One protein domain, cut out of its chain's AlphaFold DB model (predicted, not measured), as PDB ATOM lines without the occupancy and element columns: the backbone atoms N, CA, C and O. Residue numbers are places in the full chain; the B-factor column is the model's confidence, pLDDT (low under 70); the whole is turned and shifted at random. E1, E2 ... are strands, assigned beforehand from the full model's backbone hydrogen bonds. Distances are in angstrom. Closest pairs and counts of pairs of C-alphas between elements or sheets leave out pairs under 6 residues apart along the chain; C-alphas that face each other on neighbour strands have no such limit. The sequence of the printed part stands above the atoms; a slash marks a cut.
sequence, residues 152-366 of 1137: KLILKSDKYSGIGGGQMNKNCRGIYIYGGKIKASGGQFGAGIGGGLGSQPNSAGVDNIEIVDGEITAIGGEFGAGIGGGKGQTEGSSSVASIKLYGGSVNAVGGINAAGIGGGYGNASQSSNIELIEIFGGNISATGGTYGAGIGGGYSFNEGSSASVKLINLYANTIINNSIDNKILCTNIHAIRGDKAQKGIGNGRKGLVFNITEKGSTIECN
ATOM      1  N   LYS A 152     192.848 211.607 139.076       89.06
ATOM      2  CA  LYS A 152     194.240 211.937 138.796       89.06
ATOM      3  C   LYS A 152     194.355 212.919 137.650       89.06
ATOM      4  O   LYS A 152     193.790 212.709 136.578       89.06
ATOM      5  N   LEU A 153     195.160 213.952 137.874       95.69
ATOM      6  CA  LEU A 153     195.452 215.004 136.908       95.69
ATOM      7  C   LEU A 153     196.962 215.099 136.675       95.69
ATOM      8  O   LEU A 153     197.735 215.377 137.594       95.69
ATOM      9  N   ILE A 154     197.385 214.869 135.433       96.81
ATOM     10  CA  ILE A 154     198.770 215.052 134.987       96.81
ATOM     11  C   ILE A 154     198.869 216.391 134.254       96.81
ATOM     12  O   ILE A 154     198.162 216.615 133.279       96.81
ATOM     13  N   LEU A 155     199.765 217.269 134.693       98.31
ATOM     14  CA  LEU A 155     200.013 218.576 134.085       98.31
ATOM     15  C   LEU A 155     201.489 218.674 133.699       98.31
ATOM     16  O   LEU A 155     202.360 218.435 134.539       98.31
ATOM     17  N   LYS A 156     201.788 219.014 132.444       97.88
ATOM     18  CA  LYS A 156     203.167 219.150 131.943       97.88
ATOM     19  C   LYS A 156     203.328 220.357 131.025       97.88
ATOM     20  O   LYS A 156     202.686 220.422 129.983       97.88
ATOM     21  N   SER A 157     204.248 221.256 131.356       97.38
ATOM     22  CA  SER A 157     204.783 222.223 130.392       97.38
ATOM     23  C   SER A 157     206.152 221.768 129.879       97.38
ATOM     24  O   SER A 157     206.888 221.093 130.596       97.38
ATOM     25  N   ASP A 158     206.511 222.148 128.651       95.19
ATOM     26  CA  ASP A 158     207.891 222.053 128.150       95.19
ATOM     27  C   ASP A 158     208.713 223.336 128.398       95.19
ATOM     28  O   ASP A 158     209.945 223.269 128.449       95.19
ATOM     29  N   LYS A 159     208.073 224.491 128.672       95.25
ATOM     30  CA  LYS A 159     208.767 225.783 128.895       95.25
ATOM     31  C   LYS A 159     208.533 226.467 130.244       95.25
ATOM     32  O   LYS A 159     209.512 226.910 130.843       95.25
ATOM     33  N   TYR A 160     207.292 226.581 130.714       97.38
ATOM     34  CA  TYR A 160     206.915 227.365 131.904       97.38
ATOM     35  C   TYR A 160     206.295 226.470 132.984       97.38
ATOM     36  O   TYR A 160     206.747 225.340 133.136       97.38
ATOM     37  N   SER A 161     205.374 226.951 133.821       98.06
ATOM     38  CA  SER A 161     204.941 226.169 134.986       98.06
ATOM     39  C   SER A 161     204.002 225.000 134.646       98.06
ATOM     40  O   SER A 161     203.383 224.947 133.581       98.06
ATOM     41  N   GLY A 162     203.871 224.036 135.563       98.25
ATOM     42  CA  GLY A 162     202.790 223.044 135.492       98.25
ATOM     43  C   GLY A 162     201.427 223.700 135.758       98.25
ATOM     44  O   GLY A 162     200.505 223.578 134.956       98.25
ATOM     45  N   ILE A 163     201.327 224.468 136.846       98.50
ATOM     46  CA  ILE A 163     200.207 225.380 137.135       98.50
ATOM     47  C   ILE A 163     200.781 226.761 137.463       98.50
ATOM     48  O   ILE A 163     201.670 226.853 138.309       98.50
ATOM     49  N   GLY A 164     200.260 227.830 136.851       97.81
ATOM     50  CA  GLY A 164     200.548 229.216 137.237       97.81
ATOM     51  C   GLY A 164     201.126 230.078 136.112       97.81
ATOM     52  O   GLY A 164     200.465 230.312 135.102       97.81
ATOM     53  N   GLY A 165     202.333 230.610 136.314       95.19
ATOM     54  CA  GLY A 165     202.953 231.602 135.430       95.19
ATOM     55  C   GLY A 165     203.493 231.062 134.095       95.19
ATOM     56  O   GLY A 165     204.155 230.026 134.040       95.19
ATOM     57  N   GLY A 166     203.269 231.831 133.025       95.62
ATOM     58  CA  GLY A 166     203.871 231.675 131.698       95.62
ATOM     59  C   GLY A 166     205.146 232.512 131.563       95.62
ATOM     60  O   GLY A 166     206.098 232.299 132.309       95.62
ATOM     61  N   GLN A 167     205.181 233.472 130.631       94.88
ATOM     62  CA  GLN A 167     206.340 234.363 130.438       94.88
ATOM     63  C   GLN A 167     206.080 235.821 130.871       94.88
ATOM     64  O   GLN A 167     206.723 236.370 131.767       94.88
ATOM     65  N   MET A 168     205.134 236.484 130.206       93.25
ATOM     66  CA  MET A 168     204.889 237.929 130.355       93.25
ATOM     67  C   MET A 168     203.480 238.246 130.871       93.25
ATOM     68  O   MET A 168     203.075 239.403 130.886       93.25
ATOM     69  N   ASN A 169     202.730 237.226 131.294       95.25
ATOM     70  CA  ASN A 169     201.419 237.397 131.905       95.25
ATOM     71  C   ASN A 169     201.521 238.075 133.279       95.25
ATOM     72  O   ASN A 169     202.546 237.976 133.962       95.25
ATOM     73  N   LYS A 170     200.429 238.712 133.709       95.62
ATOM     74  CA  LYS A 170     200.264 239.184 135.091       95.62
ATOM     75  C   LYS A 170     200.347 237.998 136.058       95.62
ATOM     76  O   LYS A 170     200.030 236.873 135.669       95.62
ATOM     77  N   ASN A 171     200.714 238.242 137.316       95.56
ATOM     78  CA  ASN A 171     200.694 237.202 138.349       95.56
ATOM     79  C   ASN A 171     199.335 236.484 138.422       95.56
ATOM     80  O   ASN A 171     198.280 237.103 138.266       95.56
ATOM     81  N   CYS A 172     199.360 235.185 138.709       97.12
ATOM     82  CA  CYS A 172     198.169 234.456 139.143       97.12
ATOM     83  C   CYS A 172     197.794 234.919 140.563       97.12
ATOM     84  O   CYS A 172     198.682 235.074 141.394       97.12
ATOM     85  N   ARG A 173     196.517 235.136 140.877       91.56
ATOM     86  CA  ARG A 173     196.083 235.655 142.191       91.56
ATOM     87  C   ARG A 173     195.989 234.587 143.273       91.56
ATOM     88  O   ARG A 173     196.171 234.879 144.456       91.56
ATOM     89  N   GLY A 174     195.747 233.344 142.879       85.00
ATOM     90  CA  GLY A 174     195.780 232.219 143.801       85.00
ATOM     91  C   GLY A 174     195.686 230.871 143.103       85.00
ATOM     92  O   GLY A 174     194.892 230.705 142.176       85.00
ATOM     93  N   ILE A 175     196.491 229.922 143.577       96.31
ATOM     94  CA  ILE A 175     196.396 228.497 143.263       96.31
ATOM     95  C   ILE A 175     196.043 227.781 144.567       96.31
ATOM     96  O   ILE A 175     196.896 227.652 145.445       96.31
ATOM     97  N   TYR A 176     194.801 227.321 144.687       86.12
ATOM     98  CA  TYR A 176     194.310 226.585 145.854       86.12
ATOM     99  C   TYR A 176     194.102 225.118 145.479       86.12
ATOM    100  O   TYR A 176     193.507 224.825 144.443       86.12
ATOM    101  N   ILE A 177     194.588 224.193 146.303       86.50
ATOM    102  CA  ILE A 177     194.449 222.749 146.101       86.50
ATOM    103  C   ILE A 177     193.838 222.136 147.359       86.50
ATOM    104  O   ILE A 177     194.442 222.157 148.432       86.50
ATOM    105  N   TYR A 178     192.637 221.580 147.211       79.69
ATOM    106  CA  TYR A 178     191.866 220.981 148.303       79.69
ATOM    107  C   TYR A 178     191.913 219.444 148.315       79.69
ATOM    108  O   TYR A 178     191.456 218.839 149.279       79.69
ATOM    109  N   GLY A 179     192.444 218.803 147.267       77.00
ATOM    110  CA  GLY A 179     192.602 217.348 147.212       77.00
ATOM    111  C   GLY A 179     192.888 216.796 145.812       77.00
ATOM    112  O   GLY A 179     193.049 217.546 144.848       77.00
ATOM    113  N   GLY A 180     192.902 215.463 145.705       80.75
ATOM    114  CA  GLY A 180     193.127 214.715 144.460       80.75
ATOM    115  C   GLY A 180     194.588 214.300 144.229       80.75
ATOM    116  O   GLY A 180     195.495 214.705 144.960       80.75
ATOM    117  N   LYS A 181     194.822 213.467 143.203       90.25
ATOM    118  CA  LYS A 181     196.152 212.943 142.847       90.25
ATOM    119  C   LYS A 181     196.775 213.764 141.711       90.25
ATOM    120  O   LYS A 181     196.603 213.458 140.529       90.25
ATOM    121  N   ILE A 182     197.488 214.836 142.054       95.31
ATOM    122  CA  ILE A 182     197.972 215.832 141.084       95.31
ATOM    123  C   ILE A 182     199.469 215.649 140.832       95.31
ATOM    124  O   ILE A 182     200.285 215.764 141.745       95.31
ATOM    125  N   LYS A 183     199.858 215.435 139.569       97.50
ATOM    126  CA  LYS A 183     201.264 215.487 139.141       97.50
ATOM    127  C   LYS A 183     201.499 216.674 138.215       97.50
ATOM    128  O   LYS A 183     201.206 216.586 137.026       97.50
ATOM    129  N   ALA A 184     202.083 217.745 138.743       98.25
ATOM    130  CA  ALA A 184     202.427 218.947 137.992       98.25
ATOM    131  C   ALA A 184     203.932 219.002 137.684       98.25
ATOM    132  O   ALA A 184     204.766 218.872 138.577       98.25
ATOM    133  N   SER A 185     204.283 219.164 136.408       98.31
ATOM    134  CA  SER A 185     205.665 219.215 135.912       98.31
ATOM    135  C   SER A 185     205.894 220.504 135.123       98.31
ATOM    136  O   SER A 185     205.286 220.712 134.072       98.31
ATOM    137  N   GLY A 186     206.768 221.362 135.634       97.50
ATOM    138  CA  GLY A 186     207.236 222.559 134.954       97.50
ATOM    139  C   GLY A 186     208.235 222.227 133.847       97.50
ATOM    140  O   GLY A 186     209.063 221.322 133.966       97.50
ATOM    141  N   GLY A 187     208.153 222.996 132.771       94.31
ATOM    142  CA  GLY A 187     209.145 223.053 131.713       94.31
ATOM    143  C   GLY A 187     210.364 223.882 132.106       94.31
ATOM    144  O   GLY A 187     210.434 224.396 133.221       94.31
ATOM    145  N   GLN A 188     211.331 224.031 131.191       96.62
ATOM    146  CA  GLN A 188     212.702 224.490 131.492       96.62
ATOM    147  C   GLN A 188     212.803 225.668 132.485       96.62
ATOM    148  O   GLN A 188     213.687 225.678 133.344       96.62
ATOM    149  N   PHE A 189     211.917 226.658 132.382       97.44
ATOM    150  CA  PHE A 189     211.971 227.908 133.136       97.44
ATOM    151  C   PHE A 189     210.935 228.044 134.261       97.44
ATOM    152  O   PHE A 189     210.973 229.048 134.972       97.44
ATOM    153  N   GLY A 190     210.003 227.101 134.410       97.12
ATOM    154  CA  GLY A 190     208.874 227.221 135.334       97.12
ATOM    155  C   GLY A 190     208.865 226.198 136.465       97.12
ATOM    156  O   GLY A 190     209.483 225.134 136.390       97.12
ATOM    157  N   ALA A 191     208.152 226.551 137.532       98.62
ATOM    158  CA  ALA A 191     207.934 225.681 138.676       98.62
ATOM    159  C   ALA A 191     206.945 224.543 138.361       98.62
ATOM    160  O   ALA A 191     206.132 224.653 137.441       98.62
ATOM    161  N   GLY A 192     206.948 223.469 139.153       98.50
ATOM    162  CA  GLY A 192     205.878 222.464 139.095       98.50
ATOM    163  C   GLY A 192     204.521 223.112 139.378       98.50
ATOM    164  O   GLY A 192     203.599 223.027 138.566       98.50
ATOM    165  N   ILE A 193     204.444 223.854 140.483       98.81
ATOM    166  CA  ILE A 193     203.315 224.717 140.847       98.81
ATOM    167  C   ILE A 193     203.875 226.096 141.212       98.81
ATOM    168  O   ILE A 193     204.681 226.201 142.135       98.81
ATOM    169  N   GLY A 194     203.465 227.149 140.504       98.25
ATOM    170  CA  GLY A 194     203.882 228.523 140.783       98.25
ATOM    171  C   GLY A 194     204.370 229.299 139.557       98.25
ATOM    172  O   GLY A 194     203.697 229.354 138.525       98.25
ATOM    173  N   GLY A 195     205.515 229.967 139.692       97.31
ATOM    174  CA  GLY A 195     206.009 230.954 138.731       97.31
ATOM    175  C   GLY A 195     206.597 230.379 137.434       97.31
ATOM    176  O   GLY A 195     207.073 229.243 137.385       97.31
ATOM    177  N   GLY A 196     206.603 231.208 136.389       97.00
ATOM    178  CA  GLY A 196     207.150 230.907 135.059       97.00
ATOM    179  C   GLY A 196     208.440 231.673 134.728       97.00
ATOM    180  O   GLY A 196     209.246 231.940 135.619       97.00
ATOM    181  N   LEU A 197     208.650 232.041 133.458       97.25
ATOM    182  CA  LEU A 197     209.803 232.820 132.975       97.25
ATOM    183  C   LEU A 197     209.521 234.332 133.022       97.25
ATOM    184  O   LEU A 197     209.091 234.911 132.032       97.25
ATOM    185  N   GLY A 198     209.794 234.985 134.146       95.00
ATOM    186  CA  GLY A 198     209.498 236.397 134.387       95.00
ATOM    187  C   GLY A 198     210.348 237.362 133.555       95.00
ATOM    188  O   GLY A 198     211.348 237.905 134.031       95.00
ATOM    189  N   SER A 199     209.964 237.579 132.294       93.50
ATOM    190  CA  SER A 199     210.657 238.491 131.371       93.50
ATOM    191  C   SER A 199     210.222 239.963 131.492       93.50
ATOM    192  O   SER A 199     210.826 240.808 130.833       93.50
ATOM    193  N   GLN A 200     209.211 240.294 132.309       94.75
ATOM    194  CA  GLN A 200     208.796 241.674 132.601       94.75
ATOM    195  C   GLN A 200     208.672 241.925 134.118       94.75
ATOM    196  O   GLN A 200     208.403 240.985 134.873       94.75
ATOM    197  N   PRO A 201     208.847 243.178 134.593       93.94
ATOM    198  CA  PRO A 201     208.729 243.488 136.012       93.94
ATOM    199  C   PRO A 201     207.372 243.060 136.580       93.94
ATOM    200  O   PRO A 201     206.332 243.375 136.004       93.94
ATOM    201  N   ASN A 202     207.389 242.353 137.711       93.62
ATOM    202  CA  ASN A 202     206.207 241.779 138.367       93.62
ATOM    203  C   ASN A 202     205.342 240.872 137.451       93.62
ATOM    204  O   ASN A 202     204.122 240.830 137.605       93.62
ATOM    205  N   SER A 203     205.956 240.159 136.491       96.38
ATOM    206  CA  SER A 203     205.276 239.184 135.617       96.38
ATOM    207  C   SER A 203     205.524 237.726 136.017       96.38
ATOM    208  O   SER A 203     206.540 237.389 136.630       96.38
ATOM    209  N   ALA A 204     204.607 236.847 135.599       97.31
ATOM    210  CA  ALA A 204     204.669 235.387 135.719       97.31
ATOM    211  C   ALA A 204     204.917 234.829 137.139       97.31
ATOM    212  O   ALA A 204     205.391 233.699 137.276       97.31
ATOM    213  N   GLY A 205     204.599 235.596 138.187       97.12
ATOM    214  CA  GLY A 205     204.538 235.137 139.575       97.12
ATOM    215  C   GLY A 205     203.163 234.589 139.974       97.12
ATOM    216  O   GLY A 205     202.267 234.431 139.138       97.12
ATOM    217  N   VAL A 206     202.989 234.306 141.266       98.12
ATOM    218  CA  VAL A 206     201.712 233.869 141.861       98.12
ATOM    219  C   VAL A 206     201.542 234.510 143.235       98.12
ATOM    220  O   VAL A 206     202.390 234.325 144.091       98.12
ATOM    221  N   ASP A 207     200.457 235.230 143.495       94.81
ATOM    222  CA  ASP A 207     200.290 235.926 144.771       94.81
ATOM    223  C   ASP A 207     200.160 234.903 145.930       94.81
ATOM    224  O   ASP A 207     200.918 234.981 146.893       94.81
ATOM    225  N   ASN A 208     199.315 233.866 145.813       90.19
ATOM    226  CA  ASN A 208     199.186 232.813 146.841       90.19
ATOM    227  C   ASN A 208     199.177 231.384 146.266       90.19
ATOM    228  O   ASN A 208     198.539 231.118 145.248       90.19
ATOM    229  N   ILE A 209     199.842 230.451 146.949       97.50
ATOM    230  CA  ILE A 209     199.768 229.003 146.708       97.50
ATOM    231  C   ILE A 209     199.369 228.325 148.019       97.50
ATOM    232  O   ILE A 209     200.076 228.444 149.017       97.50
ATOM    233  N   GLU A 210     198.260 227.593 148.023       90.25
ATOM    234  CA  GLU A 210     197.701 226.978 149.229       90.25
ATOM    235  C   GLU A 210     197.304 225.525 148.950       90.25
ATOM    236  O   GLU A 210     196.540 225.248 148.026       90.25
ATOM    237  N   ILE A 211     197.851 224.588 149.728       87.31
ATOM    238  CA  ILE A 211     197.559 223.153 149.636       87.31
ATOM    239  C   ILE A 211     197.009 222.693 150.983       87.31
ATOM    240  O   ILE A 211     197.711 222.712 151.999       87.31
ATOM    241  N   VAL A 212     195.741 222.294 150.985       81.50
ATOM    242  CA  VAL A 212     195.029 221.835 152.182       81.50
ATOM    243  C   VAL A 212     195.179 220.324 152.353       81.50
ATOM    244  O   VAL A 212     195.486 219.870 153.452       81.50
ATOM    245  N   ASP A 213     195.018 219.557 151.269       77.12
ATOM    246  CA  ASP A 213     195.171 218.097 151.245       77.12
ATOM    247  C   ASP A 213     195.465 217.588 149.811       77.12
ATOM    248  O   ASP A 213     195.459 218.365 148.851       77.12
ATOM    249  N   GLY A 214     195.707 216.282 149.655       81.69
ATOM    250  CA  GLY A 214     195.900 215.585 148.377       81.69
ATOM    251  C   GLY A 214     197.239 214.848 148.250       81.69
ATOM    252  O   GLY A 214     198.118 214.952 149.103       81.69
ATOM    253  N   GLU A 215     197.414 214.101 147.157       89.88
ATOM    254  CA  GLU A 215     198.696 213.483 146.790       89.88
ATOM    255  C   GLU A 215     199.330 214.296 145.657       89.88
ATOM    256  O   GLU A 215     198.982 214.145 144.481       89.88
ATOM    257  N   ILE A 216     200.244 215.192 146.022       95.50
ATOM    258  CA  ILE A 216     200.772 216.230 145.141       95.50
ATOM    259  C   ILE A 216     202.225 215.920 144.790       95.50
ATOM    260  O   ILE A 216     203.104 215.944 145.645       95.50
ATOM    261  N   THR A 217     202.507 215.671 143.512       97.81
ATOM    262  CA  THR A 217     203.874 215.580 142.978       97.81
ATOM    263  C   THR A 217     204.158 216.802 142.111       97.81
ATOM    264  O   THR A 217     203.636 216.906 141.002       97.81
ATOM    265  N   ALA A 218     204.997 217.713 142.597       98.44
ATOM    266  CA  ALA A 218     205.306 218.983 141.946       98.44
ATOM    267  C   ALA A 218     206.789 219.036 141.547       98.44
ATOM    268  O   ALA A 218     207.671 219.049 142.403       98.44
ATOM    269  N   ILE A 219     207.082 219.031 140.247       98.44
ATOM    270  CA  ILE A 219     208.445 218.931 139.705       98.44
ATOM    271  C   ILE A 219     208.751 220.188 138.892       98.44
ATOM    272  O   ILE A 219     208.060 220.456 137.915       98.44
ATOM    273  N   GLY A 220     209.775 220.949 139.265       97.81
ATOM    274  CA  GLY A 220     210.241 222.107 138.506       97.81
ATOM    275  C   GLY A 220     211.187 221.737 137.362       97.81
ATOM    276  O   GLY A 220     211.943 220.768 137.454       97.81
ATOM    277  N   GLY A 221     211.178 222.530 136.288       95.00
ATOM    278  CA  GLY A 221     212.213 222.448 135.254       95.00
ATOM    279  C   GLY A 221     213.530 223.090 135.703       95.00
ATOM    280  O   GLY A 221     213.619 223.634 136.798       95.00
ATOM    281  N   GLU A 222     214.563 223.054 134.852       97.06
ATOM    282  CA  GLU A 222     215.963 223.462 135.124       97.06
ATOM    283  C   GLU A 222     216.161 224.698 136.035       97.06
ATOM    284  O   GLU A 222     217.110 224.747 136.828       97.06
ATOM    285  N   PHE A 223     215.284 225.698 135.914       96.88
ATOM    286  CA  PHE A 223     215.338 226.968 136.641       96.88
ATOM    287  C   PHE A 223     214.151 227.240 137.589       96.88
ATOM    288  O   PHE A 223     214.116 228.315 138.189       96.88
ATOM    289  N   GLY A 224     213.189 226.322 137.722       97.31
ATOM    290  CA  GLY A 224     211.981 226.489 138.537       97.31
ATOM    291  C   GLY A 224     211.909 225.538 139.732       97.31
ATOM    292  O   GLY A 224     212.459 224.435 139.704       97.31
ATOM    293  N   ALA A 225     211.243 225.979 140.800       98.44
ATOM    294  CA  ALA A 225     211.052 225.193 142.017       98.44
ATOM    295  C   ALA A 225     210.063 224.030 141.816       98.44
ATOM    296  O   ALA A 225     209.287 224.021 140.862       98.44
ATOM    297  N   GLY A 226     210.028 223.061 142.735       98.50
ATOM    298  CA  GLY A 226     208.919 222.099 142.775       98.50
ATOM    299  C   GLY A 226     207.601 222.838 143.020       98.50
ATOM    300  O   GLY A 226     206.701 222.822 142.179       98.50
ATOM    301  N   ILE A 227     207.548 223.588 144.123       98.81
ATOM    302  CA  ILE A 227     206.487 224.554 144.439       98.81
ATOM    303  C   ILE A 227     207.128 225.921 144.711       98.81
ATOM    304  O   ILE A 227     208.024 226.016 145.547       98.81
ATOM    305  N   GLY A 228     206.675 226.980 144.037       98.06
ATOM    306  CA  GLY A 228     207.136 228.352 144.267       98.06
ATOM    307  C   GLY A 228     207.644 229.062 143.012       98.06
ATOM    308  O   GLY A 228     206.938 229.159 142.010       98.06
ATOM    309  N   GLY A 229     208.846 229.632 143.076       97.12
ATOM    310  CA  GLY A 229     209.372 230.539 142.057       97.12
ATOM    311  C   GLY A 229     209.821 229.851 140.763       97.12
ATOM    312  O   GLY A 229     210.451 228.793 140.778       97.12
ATOM    313  N   GLY A 230     209.544 230.503 139.632       97.25
ATOM    314  CA  GLY A 230     210.119 230.164 138.323       97.25
ATOM    315  C   GLY A 230     211.449 230.885 138.067       97.25
ATOM    316  O   GLY A 230     212.145 231.274 139.007       97.25
ATOM    317  N   LYS A 231     211.800 231.118 136.799       97.19
ATOM    318  CA  LYS A 231     212.991 231.879 136.388       97.19
ATOM    319  C   LYS A 231     212.707 233.377 136.245       97.19
ATOM    320  O   LYS A 231     212.305 233.835 135.177       97.19
ATOM    321  N   GLY A 232     212.999 234.151 137.280       96.06
ATOM    322  CA  GLY A 232     212.849 235.599 137.268       96.06
ATOM    323  C   GLY A 232     214.024 236.278 136.560       96.06
ATOM    324  O   GLY A 232     215.181 236.129 136.966       96.06
ATOM    325  N   GLN A 233     213.751 237.031 135.492       94.44
ATOM    326  CA  GLN A 233     214.775 237.774 134.739       94.44
ATOM    327  C   GLN A 233     214.794 239.272 135.065       94.44
ATOM    328  O   GLN A 233     215.779 239.944 134.761       94.44
ATOM    329  N   THR A 234     213.718 239.785 135.661       93.38
ATOM    330  CA  THR A 234     213.430 241.216 135.851       93.38
ATOM    331  C   THR A 234     212.861 241.485 137.251       93.38
ATOM    332  O   THR A 234     212.651 240.547 138.023       93.38
ATOM    333  N   GLU A 235     212.684 242.753 137.635       93.69
ATOM    334  CA  GLU A 235     212.354 243.102 139.025       93.69
ATOM    335  C   GLU A 235     211.015 242.510 139.492       93.69
ATOM    336  O   GLU A 235     210.014 242.616 138.791       93.69
ATOM    337  N   GLY A 236     211.003 241.832 140.646       90.12
ATOM    338  CA  GLY A 236     209.800 241.197 141.216       90.12
ATOM    339  C   GLY A 236     209.209 240.026 140.409       90.12
ATOM    340  O   GLY A 236     208.225 239.423 140.825       90.12
ATOM    341  N   SER A 237     209.786 239.690 139.252       95.88
ATOM    342  CA  SER A 237     209.236 238.695 138.320       95.88
ATOM    343  C   SER A 237     209.429 237.248 138.806       95.88
ATOM    344  O   SER A 237     210.423 236.946 139.472       95.88
ATOM    345  N   SER A 238     208.502 236.349 138.457       97.12
ATOM    346  CA  SER A 238     208.446 234.933 138.887       97.12
ATOM    347  C   SER A 238     208.361 234.683 140.401       97.12
ATOM    348  O   SER A 238     208.554 233.544 140.835       97.12
ATOM    349  N   SER A 239     208.096 235.716 141.199       97.12
ATOM    350  CA  SER A 239     208.011 235.649 142.663       97.12
ATOM    351  C   SER A 239     206.652 235.131 143.153       97.12
ATOM    352  O   SER A 239     205.676 235.115 142.402       97.12
ATOM    353  N   VAL A 240     206.589 234.702 144.417       98.00
ATOM    354  CA  VAL A 240     205.357 234.235 145.074       98.00
ATOM    355  C   VAL A 240     205.169 234.952 146.409       98.00
ATOM    356  O   VAL A 240     206.130 235.054 147.164       98.00
ATOM    357  N   ALA A 241     203.978 235.461 146.747       95.00
ATOM    358  CA  ALA A 241     203.827 236.125 148.049       95.00
ATOM    359  C   ALA A 241     203.744 235.084 149.177       95.00
ATOM    360  O   ALA A 241     204.615 235.070 150.047       95.00
ATOM    361  N   SER A 242     202.787 234.148 149.139       93.00
ATOM    362  CA  SER A 242     202.718 233.066 150.137       93.00
ATOM    363  C   SER A 242     202.627 231.652 149.555       93.00
ATOM    364  O   SER A 242     201.995 231.424 148.525       93.00
ATOM    365  N   ILE A 243     203.267 230.701 150.240       97.81
ATOM    366  CA  ILE A 243     203.091 229.253 150.076       97.81
ATOM    367  C   ILE A 243     202.616 228.696 151.423       97.81
ATOM    368  O   ILE A 243     203.314 228.865 152.423       97.81
ATOM    369  N   LYS A 244     201.458 228.030 151.466       89.62
ATOM    370  CA  LYS A 244     200.884 227.454 152.694       89.62
ATOM    371  C   LYS A 244     200.497 225.994 152.506       89.62
ATOM    372  O   LYS A 244     199.772 225.671 151.569       89.62
ATOM    373  N   LEU A 245     200.966 225.127 153.399       87.50
ATOM    374  CA  LEU A 245     200.702 223.685 153.380       87.50
ATOM    375  C   LEU A 245     200.073 223.270 154.717       87.50
ATOM    376  O   LEU A 245     200.686 223.487 155.761       87.50
ATOM    377  N   TYR A 246     198.873 222.687 154.700       79.12
ATOM    378  CA  TYR A 246     198.160 222.273 155.925       79.12
ATOM    379  C   TYR A 246     198.047 220.753 156.095       79.12
ATOM    380  O   TYR A 246     197.812 220.282 157.209       79.12
ATOM    381  N   GLY A 247     198.223 219.990 155.018       72.88
ATOM    382  CA  GLY A 247     198.000 218.550 154.993       72.88
ATOM    383  C   GLY A 247     198.444 217.912 153.678       72.88
ATOM    384  O   GLY A 247     199.204 218.500 152.906       72.88
ATOM    385  N   GLY A 248     197.970 216.690 153.437       80.88
ATOM    386  CA  GLY A 248     198.318 215.897 152.262       80.88
ATOM    387  C   GLY A 248     199.716 215.277 152.281       80.88
ATOM    388  O   GLY A 248     200.470 215.343 153.256       80.88
ATOM    389  N   SER A 249     200.043 214.639 151.161       87.50
ATOM    390  CA  SER A 249     201.345 214.058 150.842       87.50
ATOM    391  C   SER A 249     201.944 214.856 149.687       87.50
ATOM    392  O   SER A 249     201.495 214.742 148.544       87.50
ATOM    393  N   VAL A 250     202.924 215.709 149.987       94.88
ATOM    394  CA  VAL A 250     203.488 216.679 149.042       94.88
ATOM    395  C   VAL A 250     204.933 216.306 148.737       94.88
ATOM    396  O   VAL A 250     205.808 216.425 149.589       94.88
ATOM    397  N   ASN A 251     205.195 215.885 147.503       96.88
ATOM    398  CA  ASN A 251     206.531 215.610 146.987       96.88
ATOM    399  C   ASN A 251     206.941 216.689 145.974       96.88
ATOM    400  O   ASN A 251     206.508 216.674 144.819       96.88
ATOM    401  N   ALA A 252     207.766 217.632 146.417       97.88
ATOM    402  CA  ALA A 252     208.194 218.800 145.663       97.88
ATOM    403  C   ALA A 252     209.686 218.708 145.296       97.88
ATOM    404  O   ALA A 252     210.554 218.657 146.168       97.88
ATOM    405  N   VAL A 253     209.998 218.698 143.997       97.88
ATOM    406  CA  VAL A 253     211.361 218.526 143.468       97.88
ATOM    407  C   VAL A 253     211.738 219.722 142.595       97.88
ATOM    408  O   VAL A 253     211.115 219.960 141.564       97.88
ATOM    409  N   GLY A 254     212.759 220.472 142.999       96.75
ATOM    410  CA  GLY A 254     213.290 221.608 142.248       96.75
ATOM    411  C   GLY A 254     214.228 221.184 141.122       96.75
ATOM    412  O   GLY A 254     214.978 220.214 141.250       96.75
ATOM    413  N   GLY A 255     214.239 221.944 140.025       93.94
ATOM    414  CA  GLY A 255     215.267 221.789 139.000       93.94
ATOM    415  C   GLY A 255     216.645 222.266 139.467       93.94
ATOM    416  O   GLY A 255     216.794 222.849 140.538       93.94
ATOM    417  N   ILE A 256     217.667 222.044 138.632       95.25
ATOM    418  CA  ILE A 256     219.107 222.256 138.917       95.25
ATOM    419  C   ILE A 256     219.402 223.537 139.723       95.25
ATOM    420  O   ILE A 256     220.257 223.524 140.612       95.25
ATOM    421  N   ASN A 257     218.716 224.638 139.414       94.00
ATOM    422  CA  ASN A 257     218.968 225.961 139.983       94.00
ATOM    423  C   ASN A 257     217.937 226.426 141.034       94.00
ATOM    424  O   ASN A 257     217.915 227.610 141.362       94.00
ATOM    425  N   ALA A 258     217.074 225.542 141.540       95.62
ATOM    426  CA  ALA A 258     215.882 225.918 142.297       95.62
ATOM    427  C   ALA A 258     215.600 225.006 143.502       95.62
ATOM    428  O   ALA A 258     216.080 223.872 143.578       95.62
ATOM    429  N   ALA A 259     214.821 225.525 144.451       97.25
ATOM    430  CA  ALA A 259     214.429 224.807 145.658       97.25
ATOM    431  C   ALA A 259     213.345 223.744 145.397       97.25
ATOM    432  O   ALA A 259     212.593 223.836 144.425       97.25
ATOM    433  N   GLY A 260     213.215 222.761 146.292       97.50
ATOM    434  CA  GLY A 260     212.055 221.859 146.299       97.50
ATOM    435  C   GLY A 260     210.772 222.653 146.540       97.50
ATOM    436  O   GLY A 260     209.873 222.668 145.701       97.50
ATOM    437  N   ILE A 261     210.748 223.409 147.637       98.38
ATOM    438  CA  ILE A 261     209.710 224.390 147.964       98.38
ATOM    439  C   ILE A 261     210.385 225.744 148.193       98.38
ATOM    440  O   ILE A 261     211.192 225.891 149.110       98.38
ATOM    441  N   GLY A 262     210.064 226.744 147.375       96.69
ATOM    442  CA  GLY A 262     210.546 228.113 147.539       96.69
ATOM    443  C   GLY A 262     211.113 228.733 146.261       96.69
ATOM    444  O   GLY A 262     210.442 228.768 145.235       96.69
ATOM    445  N   GLY A 263     212.319 229.298 146.335       95.44
ATOM    446  CA  GLY A 263     212.905 230.121 145.274       95.44
ATOM    447  C   GLY A 263     213.344 229.347 144.022       95.44
ATOM    448  O   GLY A 263     213.986 228.297 144.108       95.44
ATOM    449  N   GLY A 264     213.047 229.914 142.849       95.75
ATOM    450  CA  GLY A 264     213.597 229.491 141.553       95.75
ATOM    451  C   GLY A 264     214.957 230.134 141.242       95.75
ATOM    452  O   GLY A 264     215.654 230.592 142.144       95.75
ATOM    453  N   TYR A 265     215.339 230.220 139.965       95.62
ATOM    454  CA  TYR A 265     216.506 231.005 139.536       95.62
ATOM    455  C   TYR A 265     216.166 232.502 139.487       95.62
ATOM    456  O   TYR A 265     215.332 232.914 138.681       95.62
ATOM    457  N   GLY A 266     216.864 233.325 140.274       93.69
ATOM    458  CA  GLY A 266     216.649 234.775 140.335       93.69
ATOM    459  C   GLY A 266     217.804 235.582 139.731       93.69
ATOM    460  O   GLY A 266     218.907 235.617 140.289       93.69
ATOM    461  N   ASN A 267     217.556 236.290 138.625       91.62
ATOM    462  CA  ASN A 267     218.567 237.101 137.929       91.62
ATOM    463  C   ASN A 267     218.609 238.578 138.373       91.62
ATOM    464  O   ASN A 267     219.645 239.228 138.250       91.62
ATOM    465  N   ALA A 268     217.489 239.116 138.859       89.19
ATOM    466  CA  ALA A 268     217.272 240.545 139.114       89.19
ATOM    467  C   ALA A 268     216.732 240.826 140.530       89.19
ATOM    468  O   ALA A 268     216.353 239.899 141.250       89.19
ATOM    469  N   SER A 269     216.683 242.107 140.916       88.81
ATOM    470  CA  SER A 269     216.111 242.586 142.188       88.81
ATOM    471  C   SER A 269     214.759 241.928 142.478       88.81
ATOM    472  O   SER A 269     213.864 241.955 141.640       88.81
ATOM    473  N   GLN A 270     214.612 241.292 143.639       89.00
ATOM    474  CA  GLN A 270     213.362 240.685 144.107       89.00
ATOM    475  C   GLN A 270     212.754 239.602 143.191       89.00
ATOM    476  O   GLN A 270     211.599 239.227 143.371       89.00
ATOM    477  N   SER A 271     213.512 239.090 142.216       93.44
ATOM    478  CA  SER A 271     213.044 238.097 141.243       93.44
ATOM    479  C   SER A 271     213.121 236.667 141.788       93.44
ATOM    480  O   SER A 271     214.118 236.293 142.413       93.44
ATOM    481  N   SER A 272     212.078 235.870 141.548       95.69
ATOM    482  CA  SER A 272     211.883 234.521 142.109       95.69
ATOM    483  C   SER A 272     211.925 234.454 143.641       95.69
ATOM    484  O   SER A 272     212.285 233.418 144.206       95.69
ATOM    485  N   ASN A 273     211.588 235.556 144.316       95.00
ATOM    486  CA  ASN A 273     211.512 235.622 145.773       95.00
ATOM    487  C   ASN A 273     210.194 235.044 146.293       95.00
ATOM    488  O   ASN A 273     209.192 235.027 145.581       95.00
ATOM    489  N   ILE A 274     210.201 234.628 147.559       97.19
ATOM    490  CA  ILE A 274     209.017 234.180 148.293       97.19
ATOM    491  C   ILE A 274     208.868 235.046 149.547       97.19
ATOM    492  O   ILE A 274     209.835 235.170 150.305       97.19
ATOM    493  N   GLU A 275     207.710 235.659 149.812       93.44
ATOM    494  CA  GLU A 275     207.575 236.416 151.069       93.44
ATOM    495  C   GLU A 275     207.409 235.499 152.285       93.44
ATOM    496  O   GLU A 275     208.006 235.748 153.336       93.44
ATOM    497  N   LEU A 276     206.623 234.433 152.135       92.94
ATOM    498  CA  LEU A 276     206.232 233.555 153.228       92.94
ATOM    499  C   LEU A 276     206.096 232.096 152.772       92.94
ATOM    500  O   LEU A 276     205.416 231.809 151.789       92.94
ATOM    501  N   ILE A 277     206.687 231.174 153.531       95.00
ATOM    502  CA  ILE A 277     206.392 229.736 153.480       95.00
ATOM    503  C   ILE A 277     205.863 229.328 154.859       95.00
ATOM    504  O   ILE A 277     206.563 229.531 155.847       95.00
ATOM    505  N   GLU A 278     204.667 228.745 154.940       87.44
ATOM    506  CA  GLU A 278     204.110 228.177 156.179       87.44
ATOM    507  C   GLU A 278     203.753 226.701 155.988       87.44
ATOM    508  O   GLU A 278     203.072 226.343 155.026       87.44
ATOM    509  N   ILE A 279     204.198 225.843 156.908       84.94
ATOM    510  CA  ILE A 279     203.884 224.407 156.902       84.94
ATOM    511  C   ILE A 279     203.260 224.039 158.249       84.94
ATOM    512  O   ILE A 279     203.953 224.026 159.266       84.94
ATOM    513  N   PHE A 280     201.953 223.773 158.240       77.19
ATOM    514  CA  PHE A 280     201.124 223.476 159.413       77.19
ATOM    515  C   PHE A 280     200.906 221.976 159.661       77.19
ATOM    516  O   PHE A 280     200.554 221.596 160.775       77.19
ATOM    517  N   GLY A 281     201.088 221.136 158.640       71.25
ATOM    518  CA  GLY A 281     200.832 219.697 158.707       71.25
ATOM    519  C   GLY A 281     201.123 218.984 157.384       71.25
ATOM    520  O   GLY A 281     201.437 219.626 156.380       71.25
ATOM    521  N   GLY A 282     201.009 217.652 157.392       79.06
ATOM    522  CA  GLY A 282     201.183 216.795 156.215       79.06
ATOM    523  C   GLY A 282     202.519 216.047 156.168       79.06
ATOM    524  O   GLY A 282     203.350 216.141 157.073       79.06
ATOM    525  N   ASN A 283     202.708 215.274 155.097       82.75
ATOM    526  CA  ASN A 283     203.946 214.558 154.793       82.75
ATOM    527  C   ASN A 283     204.664 215.250 153.625       82.75
ATOM    528  O   ASN A 283     204.256 215.112 152.471       82.75
ATOM    529  N   ILE A 284     205.700 216.028 153.934       89.50
ATOM    530  CA  ILE A 284     206.342 216.958 153.003       89.50
ATOM    531  C   ILE A 284     207.746 216.458 152.637       89.50
ATOM    532  O   ILE A 284     208.697 216.591 153.406       89.50
ATOM    533  N   SER A 285     207.884 215.919 151.428       92.56
ATOM    534  CA  SER A 285     209.162 215.586 150.790       92.56
ATOM    535  C   SER A 285     209.580 216.743 149.884       92.56
ATOM    536  O   SER A 285     208.920 217.019 148.885       92.56
ATOM    537  N   ALA A 286     210.663 217.438 150.222       94.38
ATOM    538  CA  ALA A 286     211.110 218.637 149.523       94.38
ATOM    539  C   ALA A 286     212.588 218.512 149.120       94.38
ATOM    540  O   ALA A 286     213.487 218.611 149.955       94.38
ATOM    541  N   THR A 287     212.846 218.291 147.830       95.44
ATOM    542  CA  THR A 287     214.193 218.071 147.276       95.44
ATOM    543  C   THR A 287     214.619 219.245 146.402       95.44
ATOM    544  O   THR A 287     214.014 219.498 145.362       95.44
ATOM    545  N   GLY A 288     215.677 219.951 146.793       93.81
ATOM    546  CA  GLY A 288     216.304 220.978 145.962       93.81
ATOM    547  C   GLY A 288     217.175 220.372 144.865       93.81
ATOM    548  O   GLY A 288     217.880 219.388 145.095       93.81
ATOM    549  N   GLY A 289     217.180 220.984 143.679       91.75
ATOM    550  CA  GLY A 289     218.194 220.674 142.669       91.75
ATOM    551  C   GLY A 289     219.572 221.192 143.093       91.75
ATOM    552  O   GLY A 289     219.695 221.892 144.094       91.75
ATOM    553  N   THR A 290     220.623 220.880 142.324       94.12
ATOM    554  CA  THR A 290     222.055 221.093 142.647       94.12
ATOM    555  C   THR A 290     222.415 222.386 143.404       94.12
ATOM    556  O   THR A 290     223.346 222.366 144.209       94.12
ATOM    557  N   TYR A 291     221.729 223.503 143.152       92.00
ATOM    558  CA  TYR A 291     221.977 224.800 143.792       92.00
ATOM    559  C   TYR A 291     220.878 225.307 144.746       92.00
ATOM    560  O   TYR A 291     221.079 226.358 145.357       92.00
ATOM    561  N   GLY A 292     219.744 224.617 144.878       90.56
ATOM    562  CA  GLY A 292     218.622 225.011 145.737       90.56
ATOM    563  C   GLY A 292     218.536 224.224 147.047       90.56
ATOM    564  O   GLY A 292     219.013 223.091 147.152       90.56
ATOM    565  N   ALA A 293     217.920 224.834 148.057       91.50
ATOM    566  CA  ALA A 293     217.543 224.142 149.289       91.50
ATOM    567  C   ALA A 293     216.380 223.159 149.048       91.50
ATOM    568  O   ALA A 293     215.649 223.277 148.065       91.50
ATOM    569  N   GLY A 294     216.156 222.217 149.963       91.12
ATOM    570  CA  GLY A 294     214.912 221.442 149.988       91.12
ATOM    571  C   GLY A 294     213.716 222.370 150.189       91.12
ATOM    572  O   GLY A 294     212.817 222.418 149.354       91.12
ATOM    573  N   ILE A 295     213.779 223.200 151.234       95.62
ATOM    574  CA  ILE A 295     212.822 224.276 151.509       95.62
ATOM    575  C   ILE A 295     213.594 225.588 151.695       95.62
ATOM    576  O   ILE A 295     214.450 225.685 152.575       95.62
ATOM    577  N   GLY A 296     213.300 226.608 150.889       92.19
ATOM    578  CA  GLY A 296     213.906 227.934 151.017       92.19
ATOM    579  C   GLY A 296     214.461 228.505 149.712       92.19
ATOM    580  O   GLY A 296     213.743 228.643 148.725       92.19
ATOM    581  N   GLY A 297     215.726 228.927 149.734       90.88
ATOM    582  CA  GLY A 297     216.342 229.697 148.652       90.88
ATOM    583  C   GLY A 297     216.727 228.868 147.420       90.88
ATOM    584  O   GLY A 297     217.189 227.729 147.530       90.88
ATOM    585  N   GLY A 298     216.591 229.481 146.243       91.81
ATOM    586  CA  GLY A 298     217.098 228.964 144.968       91.81
ATOM    587  C   GLY A 298     218.501 229.486 144.632       91.81
ATOM    588  O   GLY A 298     219.239 229.965 145.500       91.81
ATOM    589  N   TYR A 299     218.881 229.417 143.354       93.06
ATOM    590  CA  TYR A 299     220.102 230.053 142.858       93.06
ATOM    591  C   TYR A 299     219.876 231.540 142.562       93.06
ATOM    592  O   TYR A 299     219.033 231.910 141.743       93.06
ATOM    593  N   SER A 300     220.717 232.389 143.147       86.81
ATOM    594  CA  SER A 300     220.776 233.818 142.834       86.81
ATOM    595  C   SER A 300     222.035 234.148 142.030       86.81
ATOM    596  O   SER A 300     223.136 233.716 142.371       86.81
ATOM    597  N   PHE A 301     221.899 234.937 140.960       79.75
ATOM    598  CA  PHE A 301     223.061 235.430 140.208       79.75
ATOM    599  C   PHE A 301     223.749 236.607 140.928       79.75
ATOM    600  O   PHE A 301     224.971 236.603 141.118       79.75
ATOM    601  N   ASN A 302     222.941 237.576 141.373       69.69
ATOM    602  CA  ASN A 302     223.351 238.825 142.017       69.69
ATOM    603  C   ASN A 302     223.060 238.764 143.525       69.69
ATOM    604  O   ASN A 302     221.903 238.680 143.928       69.69
ATOM    605  N   GLU A 303     224.107 238.795 144.349       59.25
ATOM    606  CA  GLU A 303     224.035 238.441 145.775       59.25
ATOM    607  C   GLU A 303     223.051 239.300 146.586       59.25
ATOM    608  O   GLU A 303     223.121 240.526 146.570       59.25
ATOM    609  N   GLY A 304     222.186 238.627 147.352       56.41
ATOM    610  CA  GLY A 304     221.430 239.217 148.462       56.41
ATOM    611  C   GLY A 304     219.947 239.512 148.222       56.41
ATOM    612  O   GLY A 304     219.220 239.627 149.205       56.41
ATOM    613  N   SER A 305     219.480 239.600 146.969       67.25
ATOM    614  CA  SER A 305     218.140 240.162 146.679       67.25
ATOM    615  C   SER A 305     217.215 239.319 145.791       67.25
ATOM    616  O   SER A 305     216.084 239.741 145.563       67.25
ATOM    617  N   SER A 306     217.655 238.170 145.270       83.00
ATOM    618  CA  SER A 306     216.872 237.322 144.351       83.00
ATOM    619  C   SER A 306     216.843 235.858 144.799       83.00
ATOM    620  O   SER A 306     217.672 235.457 145.618       83.00
ATOM    621  N   ALA A 307     215.907 235.055 144.281       88.44
ATOM    622  CA  ALA A 307     215.716 233.644 144.647       88.44
ATOM    623  C   ALA A 307     215.599 233.388 146.168       88.44
ATOM    624  O   ALA A 307     215.995 232.327 146.659       88.44
ATOM    625  N   SER A 308     215.131 234.385 146.921       89.69
ATOM    626  CA  SER A 308     215.255 234.466 148.380       89.69
ATOM    627  C   SER A 308     213.899 234.389 149.089       89.69
ATOM    628  O   SER A 308     212.892 234.841 148.548       89.69
ATOM    629  N   VAL A 309     213.872 233.850 150.312       91.81
ATOM    630  CA  VAL A 309     212.656 233.691 151.129       91.81
ATOM    631  C   VAL A 309     212.706 234.595 152.359       91.81
ATOM    632  O   VAL A 309     213.647 234.534 153.148       91.81
ATOM    633  N   LYS A 310     211.703 235.453 152.544       90.06
ATOM    634  CA  LYS A 310     211.663 236.433 153.644       90.06
ATOM    635  C   LYS A 310     211.310 235.791 154.992       90.06
ATOM    636  O   LYS A 310     211.961 236.113 155.984       90.06
ATOM    637  N   LEU A 311     210.362 234.852 155.030       86.62
ATOM    638  CA  LEU A 311     210.034 234.083 156.234       86.62
ATOM    639  C   LEU A 311     209.683 232.625 155.904       86.62
ATOM    640  O   LEU A 311     208.886 232.367 155.007       86.62
ATOM    641  N   ILE A 312     210.242 231.681 156.666       88.44
ATOM    642  CA  ILE A 312     209.767 230.291 156.734       88.44
ATOM    643  C   ILE A 312     209.219 230.050 158.143       88.44
ATOM    644  O   ILE A 312     209.953 230.238 159.111       88.44
ATOM    645  N   ASN A 313     207.965 229.616 158.264       83.75
ATOM    646  CA  ASN A 313     207.352 229.156 159.508       83.75
ATOM    647  C   ASN A 313     207.085 227.648 159.415       83.75
ATOM    648  O   ASN A 313     206.312 227.202 158.565       83.75
ATOM    649  N   LEU A 314     207.707 226.863 160.294       80.88
ATOM    650  CA  LEU A 314     207.490 225.420 160.396       80.88
ATOM    651  C   LEU A 314     206.783 225.113 161.713       80.88
ATOM    652  O   LEU A 314     207.329 225.378 162.788       80.88
ATOM    653  N   TYR A 315     205.580 224.552 161.623       71.00
ATOM    654  CA  TYR A 315     204.781 224.165 162.777       71.00
ATOM    655  C   TYR A 315     204.852 222.644 162.954       71.00
ATOM    656  O   TYR A 315     204.246 221.876 162.205       71.00
ATOM    657  N   ALA A 316     205.641 222.201 163.933       52.88
ATOM    658  CA  ALA A 316     205.885 220.787 164.209       52.88
ATOM    659  C   ALA A 316     204.963 220.295 165.334       52.88
ATOM    660  O   ALA A 316     204.915 220.909 166.401       52.88
ATOM    661  N   ASN A 317     204.236 219.196 165.096       51.34
ATOM    662  CA  ASN A 317     203.369 218.506 166.066       51.34
ATOM    663  C   ASN A 317     202.531 219.466 166.932       51.34
ATOM    664  O   ASN A 317     202.479 219.360 168.160       51.34
ATOM    665  N   THR A 318     201.919 220.468 166.293       42.38
ATOM    666  CA  THR A 318     201.162 221.502 167.005       42.38
ATOM    667  C   THR A 318     199.818 220.930 167.443       42.38
ATOM    668  O   THR A 318     198.974 220.596 166.611       42.38
ATOM    669  N   ILE A 319     199.612 220.816 168.759       41.88
ATOM    670  CA  ILE A 319     198.311 220.439 169.311       41.88
ATOM    671  C   ILE A 319     197.367 221.629 169.179       41.88
ATOM    672  O   ILE A 319     197.482 222.627 169.891       41.88
ATOM    673  N   ILE A 320     196.395 221.488 168.287       39.56
ATOM    674  CA  ILE A 320     195.218 222.346 168.247       39.56
ATOM    675  C   ILE A 320     194.295 221.874 169.379       39.56
ATOM    676  O   ILE A 320     193.610 220.858 169.253       39.56
ATOM    677  N   ASN A 321     194.321 222.579 170.514       34.56
ATOM    678  CA  ASN A 321     193.490 222.286 171.688       34.56
ATOM    679  C   ASN A 321     192.023 222.693 171.442       34.56
ATOM    680  O   ASN A 321     191.549 223.702 171.965       34.56
ATOM    681  N   ASN A 322     191.296 221.898 170.658       34.97
ATOM    682  CA  ASN A 322     189.850 222.037 170.507       34.97
ATOM    683  C   ASN A 322     189.114 221.363 171.670       34.97
ATOM    684  O   ASN A 322     189.365 220.203 172.004       34.97
ATOM    685  N   SER A 323     188.104 222.035 172.224       35.38
ATOM    686  CA  SER A 323     187.055 221.337 172.973       35.38
ATOM    687  C   SER A 323     186.367 220.341 172.031       35.38
ATOM    688  O   SER A 323     185.817 220.767 171.018       35.38
ATOM    689  N   ILE A 324     186.379 219.046 172.369       36.41
ATOM    690  CA  ILE A 324     185.992 217.933 171.472       36.41
ATOM    691  C   ILE A 324     187.006 217.652 170.332       36.41
ATOM    692  O   ILE A 324     186.622 217.238 169.246       36.41
ATOM    693  N   ASP A 325     188.306 217.894 170.551       32.84
ATOM    694  CA  ASP A 325     189.375 216.870 170.539       32.84
ATOM    695  C   ASP A 325     190.773 217.422 170.223       32.84
ATOM    696  O   ASP A 325     190.966 218.236 169.319       32.84
ATOM    697  N   ASN A 326     191.782 216.880 170.914       34.50
ATOM    698  CA  ASN A 326     193.194 217.216 170.717       34.50
ATOM    699  C   ASN A 326     193.755 216.520 169.462       34.50
ATOM    700  O   ASN A 326     194.600 215.626 169.552       34.50
ATOM    701  N   LYS A 327     193.279 216.917 168.276       38.41
ATOM    702  CA  LYS A 327     193.783 216.402 166.997       38.41
ATOM    703  C   LYS A 327     195.207 216.915 166.758       38.41
ATOM    704  O   LYS A 327     195.412 218.082 166.427       38.41
ATOM    705  N   ILE A 328     196.191 216.031 166.912       45.25
ATOM    706  CA  ILE A 328     197.597 216.325 166.617       45.25
ATOM    707  C   ILE A 328     197.773 216.386 165.096       45.25
ATOM    708  O   ILE A 328     197.589 215.383 164.405       45.25
ATOM    709  N   LEU A 329     198.158 217.550 164.565       47.53
ATOM    710  CA  LEU A 329     198.716 217.635 163.216       47.53
ATOM    711  C   LEU A 329     200.175 217.174 163.281       47.53
ATOM    712  O   LEU A 329     201.060 217.936 163.668       47.53
ATOM    713  N   CYS A 330     200.415 215.903 162.954       53.00
ATOM    714  CA  CYS A 330     201.768 215.387 162.758       53.00
ATOM    715  C   CYS A 330     202.329 215.949 161.444       53.00
ATOM    716  O   CYS A 330     201.738 215.760 160.378       53.00
ATOM    717  N   THR A 331     203.474 216.625 161.529       64.19
ATOM    718  CA  THR A 331     204.136 217.273 160.387       64.19
ATOM    719  C   THR A 331     205.451 216.549 160.116       64.19
ATOM    720  O   THR A 331     206.412 216.724 160.861       64.19
ATOM    721  N   ASN A 332     205.507 215.726 159.067       72.94
ATOM    722  CA  ASN A 332     206.759 215.112 158.618       72.94
ATOM    723  C   ASN A 332     207.374 216.007 157.535       72.94
ATOM    724  O   ASN A 332     206.703 216.347 156.560       72.94
ATOM    725  N   ILE A 333     208.634 216.408 157.716       80.50
ATOM    726  CA  ILE A 333     209.364 217.252 156.764       80.50
ATOM    727  C   ILE A 333     210.719 216.612 156.462       80.50
ATOM    728  O   ILE A 333     211.637 216.620 157.285       80.50
ATOM    729  N   HIS A 334     210.857 216.116 155.237       82.38
ATOM    730  CA  HIS A 334     212.105 215.618 154.680       82.38
ATOM    731  C   HIS A 334     212.644 216.647 153.678       82.38
ATOM    732  O   HIS A 334     212.149 216.752 152.556       82.38
ATOM    733  N   ALA A 335     213.650 217.425 154.087       85.44
ATOM    734  CA  ALA A 335     214.198 218.519 153.286       85.44
ATOM    735  C   ALA A 335     215.625 218.210 152.793       85.44
ATOM    736  O   ALA A 335     216.612 218.425 153.505       85.44
ATOM    737  N   ILE A 336     215.734 217.732 151.550       86.19
ATOM    738  CA  ILE A 336     217.003 217.371 150.896       86.19
ATOM    739  C   ILE A 336     217.561 218.583 150.141       86.19
ATOM    740  O   ILE A 336     216.870 219.179 149.313       86.19
ATOM    741  N   ARG A 337     218.828 218.935 150.380       86.25
ATOM    742  CA  ARG A 337     219.525 220.001 149.637       86.25
ATOM    743  C   ARG A 337     220.208 219.474 148.374       86.25
ATOM    744  O   ARG A 337     220.680 218.341 148.360       86.25
ATOM    745  N   GLY A 338     220.404 220.336 147.378       85.19
ATOM    746  CA  GLY A 338     221.367 220.062 146.308       85.19
ATOM    747  C   GLY A 338     222.828 220.169 146.766       85.19
ATOM    748  O   GLY A 338     223.143 220.917 147.693       85.19
ATOM    749  N   ASP A 339     223.737 219.484 146.060       86.25
ATOM    750  CA  ASP A 339     225.185 219.378 146.356       86.25
ATOM    751  C   ASP A 339     225.900 220.697 146.706       86.25
ATOM    752  O   ASP A 339     226.935 220.699 147.375       86.25
ATOM    753  N   LYS A 340     225.406 221.820 146.171       85.06
ATOM    754  CA  LYS A 340     226.023 223.154 146.243       85.06
ATOM    755  C   LYS A 340     225.099 224.202 146.878       85.06
ATOM    756  O   LYS A 340     225.421 225.392 146.826       85.06
ATOM    757  N   ALA A 341     223.974 223.782 147.456       82.69
ATOM    758  CA  ALA A 341     223.156 224.588 148.359       82.69
ATOM    759  C   ALA A 341     223.724 224.547 149.790       82.69
ATOM    760  O   ALA A 341     224.560 223.703 150.114       82.69
ATOM    761  N   GLN A 342     223.305 225.469 150.661       76.56
ATOM    762  CA  GLN A 342     223.894 225.569 152.003       76.56
ATOM    763  C   GLN A 342     223.214 224.626 153.004       76.56
ATOM    764  O   GLN A 342     223.906 223.988 153.797       76.56
ATOM    765  N   LYS A 343     221.881 224.498 152.958       75.06
ATOM    766  CA  LYS A 343     221.076 223.705 153.905       75.06
ATOM    767  C   LYS A 343     219.909 222.989 153.218       75.06
ATOM    768  O   LYS A 343     219.463 223.433 152.164       75.06
ATOM    769  N   GLY A 344     219.384 221.937 153.854       77.81
ATOM    770  CA  GLY A 344     218.094 221.323 153.518       77.81
ATOM    771  C   GLY A 344     216.938 222.305 153.690       77.81
ATOM    772  O   GLY A 344     216.169 222.514 152.759       77.81
ATOM    773  N   ILE A 345     216.886 222.994 154.834       86.69
ATOM    774  CA  ILE A 345     215.978 224.124 155.078       86.69
ATOM    775  C   ILE A 345     216.810 225.402 155.227       86.69
ATOM    776  O   ILE A 345     217.687 225.484 156.092       86.69
ATOM    777  N   GLY A 346     216.572 226.396 154.371       81.75
ATOM    778  CA  GLY A 346     217.289 227.673 154.372       81.75
ATOM    779  C   GLY A 346     217.906 228.038 153.020       81.75
ATOM    780  O   GLY A 346     217.263 227.945 151.978       81.75
ATOM    781  N   ASN A 347     219.143 228.539 153.043       86.00
ATOM    782  CA  ASN A 347     219.775 229.168 151.881       86.00
ATOM    783  C   ASN A 347     220.103 228.176 150.750       86.00
ATOM    784  O   ASN A 347     220.794 227.167 150.954       86.00
ATOM    785  N   GLY A 348     219.729 228.561 149.531       84.94
ATOM    786  CA  GLY A 348     220.317 228.027 148.307       84.94
ATOM    787  C   GLY A 348     221.704 228.626 148.056       84.94
ATOM    788  O   GLY A 348     222.324 229.258 148.919       84.94
ATOM    789  N   ARG A 349     222.228 228.459 146.843       85.88
ATOM    790  CA  ARG A 349     223.472 229.121 146.440       85.88
ATOM    791  C   ARG A 349     223.185 230.583 146.095       85.88
ATOM    792  O   ARG A 349     222.655 230.882 145.029       85.88
ATOM    793  N   LYS A 350     223.583 231.482 147.000       83.81
ATOM    794  CA  LYS A 350     223.352 232.944 146.983       83.81
ATOM    795  C   LYS A 350     221.896 233.396 147.196       83.81
ATOM    796  O   LYS A 350     221.718 234.533 147.619       83.81
ATOM    797  N   GLY A 351     220.885 232.554 146.953       80.94
ATOM    798  CA  GLY A 351     219.512 232.809 147.403       80.94
ATOM    799  C   GLY A 351     219.417 232.663 148.924       80.94
ATOM    800  O   GLY A 351     219.783 231.618 149.468       80.94
ATOM    801  N   LEU A 352     218.980 233.717 149.610       85.06
ATOM    802  CA  LEU A 352     218.975 233.813 151.072       85.06
ATOM    803  C   LEU A 352     217.617 233.442 151.669       85.06
ATOM    804  O   LEU A 352     216.579 233.601 151.036       85.06
ATOM    805  N   VAL A 353     217.621 233.019 152.928       86.12
ATOM    806  CA  VAL A 353     216.433 232.973 153.777       86.12
ATOM    807  C   VAL A 353     216.658 233.915 154.953       86.12
ATOM    808  O   VAL A 353     217.603 233.731 155.719       86.12
ATOM    809  N   PHE A 354     215.830 234.954 155.060       80.44
ATOM    810  CA  PHE A 354     216.054 236.051 156.009       80.44
ATOM    811  C   PHE A 354     215.675 235.679 157.446       80.44
ATOM    812  O   PHE A 354     216.351 236.109 158.378       80.44
ATOM    813  N   ASN A 355     214.626 234.872 157.629       78.81
ATOM    814  CA  ASN A 355     214.245 234.335 158.929       78.81
ATOM    815  C   ASN A 355     213.595 232.946 158.798       78.81
ATOM    816  O   ASN A 355     212.877 232.676 157.832       78.81
ATOM    817  N   ILE A 356     213.836 232.085 159.788       79.88
ATOM    818  CA  ILE A 356     213.221 230.760 159.929       79.88
ATOM    819  C   ILE A 356     212.688 230.669 161.359       79.88
ATOM    820  O   ILE A 356     213.459 230.790 162.309       79.88
ATOM    821  N   THR A 357     211.383 230.459 161.505       75.44
ATOM    822  CA  THR A 357     210.721 230.238 162.791       75.44
ATOM    823  C   THR A 357     210.239 228.798 162.863       75.44
ATOM    824  O   THR A 357     209.336 228.399 162.133       75.44
ATOM    825  N   GLU A 358     210.808 228.024 163.778       68.19
ATOM    826  CA  GLU A 358     210.324 226.688 164.123       68.19
ATOM    827  C   GLU A 358     209.489 226.801 165.406       68.19
ATOM    828  O   GLU A 358     209.921 227.413 166.386       68.19
ATOM    829  N   LYS A 359     208.260 226.276 165.386       58.25
ATOM    830  CA  LYS A 359     207.324 226.310 166.518       58.25
ATOM    831  C   LYS A 359     206.683 224.938 166.692       58.25
ATOM    832  O   LYS A 359     205.995 224.454 165.802       58.25
ATOM    833  N   GLY A 360     206.907 224.305 167.835       50.00
ATOM    834  CA  GLY A 360     206.419 222.956 168.106       50.00
ATOM    835  C   GLY A 360     206.848 222.473 169.484       50.00
ATOM    836  O   GLY A 360     207.756 223.045 170.086       50.00
ATOM    837  N   SER A 361     206.183 221.436 169.991       37.94
ATOM    838  CA  SER A 361     206.444 220.880 171.326       37.94
ATOM    839  C   SER A 361     206.914 219.426 171.256       37.94
ATOM    840  O   SER A 361     206.694 218.733 170.263       37.94
ATOM    841  N   THR A 362     207.585 218.960 172.310       36.16
ATOM    842  CA  THR A 362     208.214 217.632 172.385       36.16
ATOM    843  C   THR A 362     207.189 216.524 172.657       36.16
ATOM    844  O   THR A 362     207.172 215.949 173.746       36.16
ATOM    845  N   ILE A 363     206.311 216.254 171.691       37.66
ATOM    846  CA  ILE A 363     205.260 215.232 171.783       37.66
ATOM    847  C   ILE A 363     205.410 214.244 170.618       37.66
ATOM    848  O   ILE A 363     205.442 214.639 169.450       37.66
ATOM    849  N   GLU A 364     205.548 212.963 170.966       43.28
ATOM    850  CA  GLU A 364     205.780 211.846 170.043       43.28
ATOM    851  C   GLU A 364     204.503 211.539 169.230       43.28
ATOM    852  O   GLU A 364     203.414 211.415 169.798       43.28
ATOM    853  N   CYS A 365     204.618 211.392 167.904       38.25
ATOM    854  CA  CYS A 365     203.521 210.876 167.076       38.25
ATOM    855  C   CYS A 365     203.533 209.341 167.148       38.25
ATOM    856  O   CYS A 365     204.088 208.678 166.274       38.25
ATOM    857  N   ASN A 366     202.890 208.824 168.201       35.53
ATOM    858  CA  ASN A 366     202.979 207.461 168.748       35.53
ATOM    859  C   ASN A 366     204.293 207.169 169.492       35.53
ATOM    860  O   ASN A 366     205.336 207.745 169.203       35.53
TER     861      ASN A 366
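What this domain is: This is residues 152 to 366 of the 1137 residues of an uncharacterized protein of Tritrichomonas foetus (UniProt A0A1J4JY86). With little regular structure, this is a solenoid: its stacked turns line up strands in two parallel sheets of six, and the hairpin E11 and E12 makes an arm. The printed part has 215 residues, 78 in 14 named strands, E1 to E14, with no named helix: all strand. It is compact, radius of gyration of the C-alphas 15.6 A, spans 51 by 35 by 27 A.

Where its parts are: Find C-alpha 152 at (194.240, 211.937, 138.796), beginning one sheet, in order: E1 152-157, E3 181-185, E5 215-219, E7 249-253, E9 282-287, E13 331-336. The other has E2 174-177, E4 206-211, E6 240-245, E8 274-279, E10 309-316, 19.6 A long, and E14 356-360, ending at (206.419, 222.956, 168.106). Look for E11 at 318-322, E12 at 325-329.

How they stand to each other: Within hydrogen-bond range find N 216 and O 249 between parallel E5 and E7, N 243 and O 276 between parallel E6 and E8, and N 325 and O 322 in the antiparallel hairpin, each 2.9 A.

The domain as a whole: The printed part has no cut. The link E3 to E4 is among the long ones. Residues 302-305, 316-331 and 358-366 are under pLDDT 70.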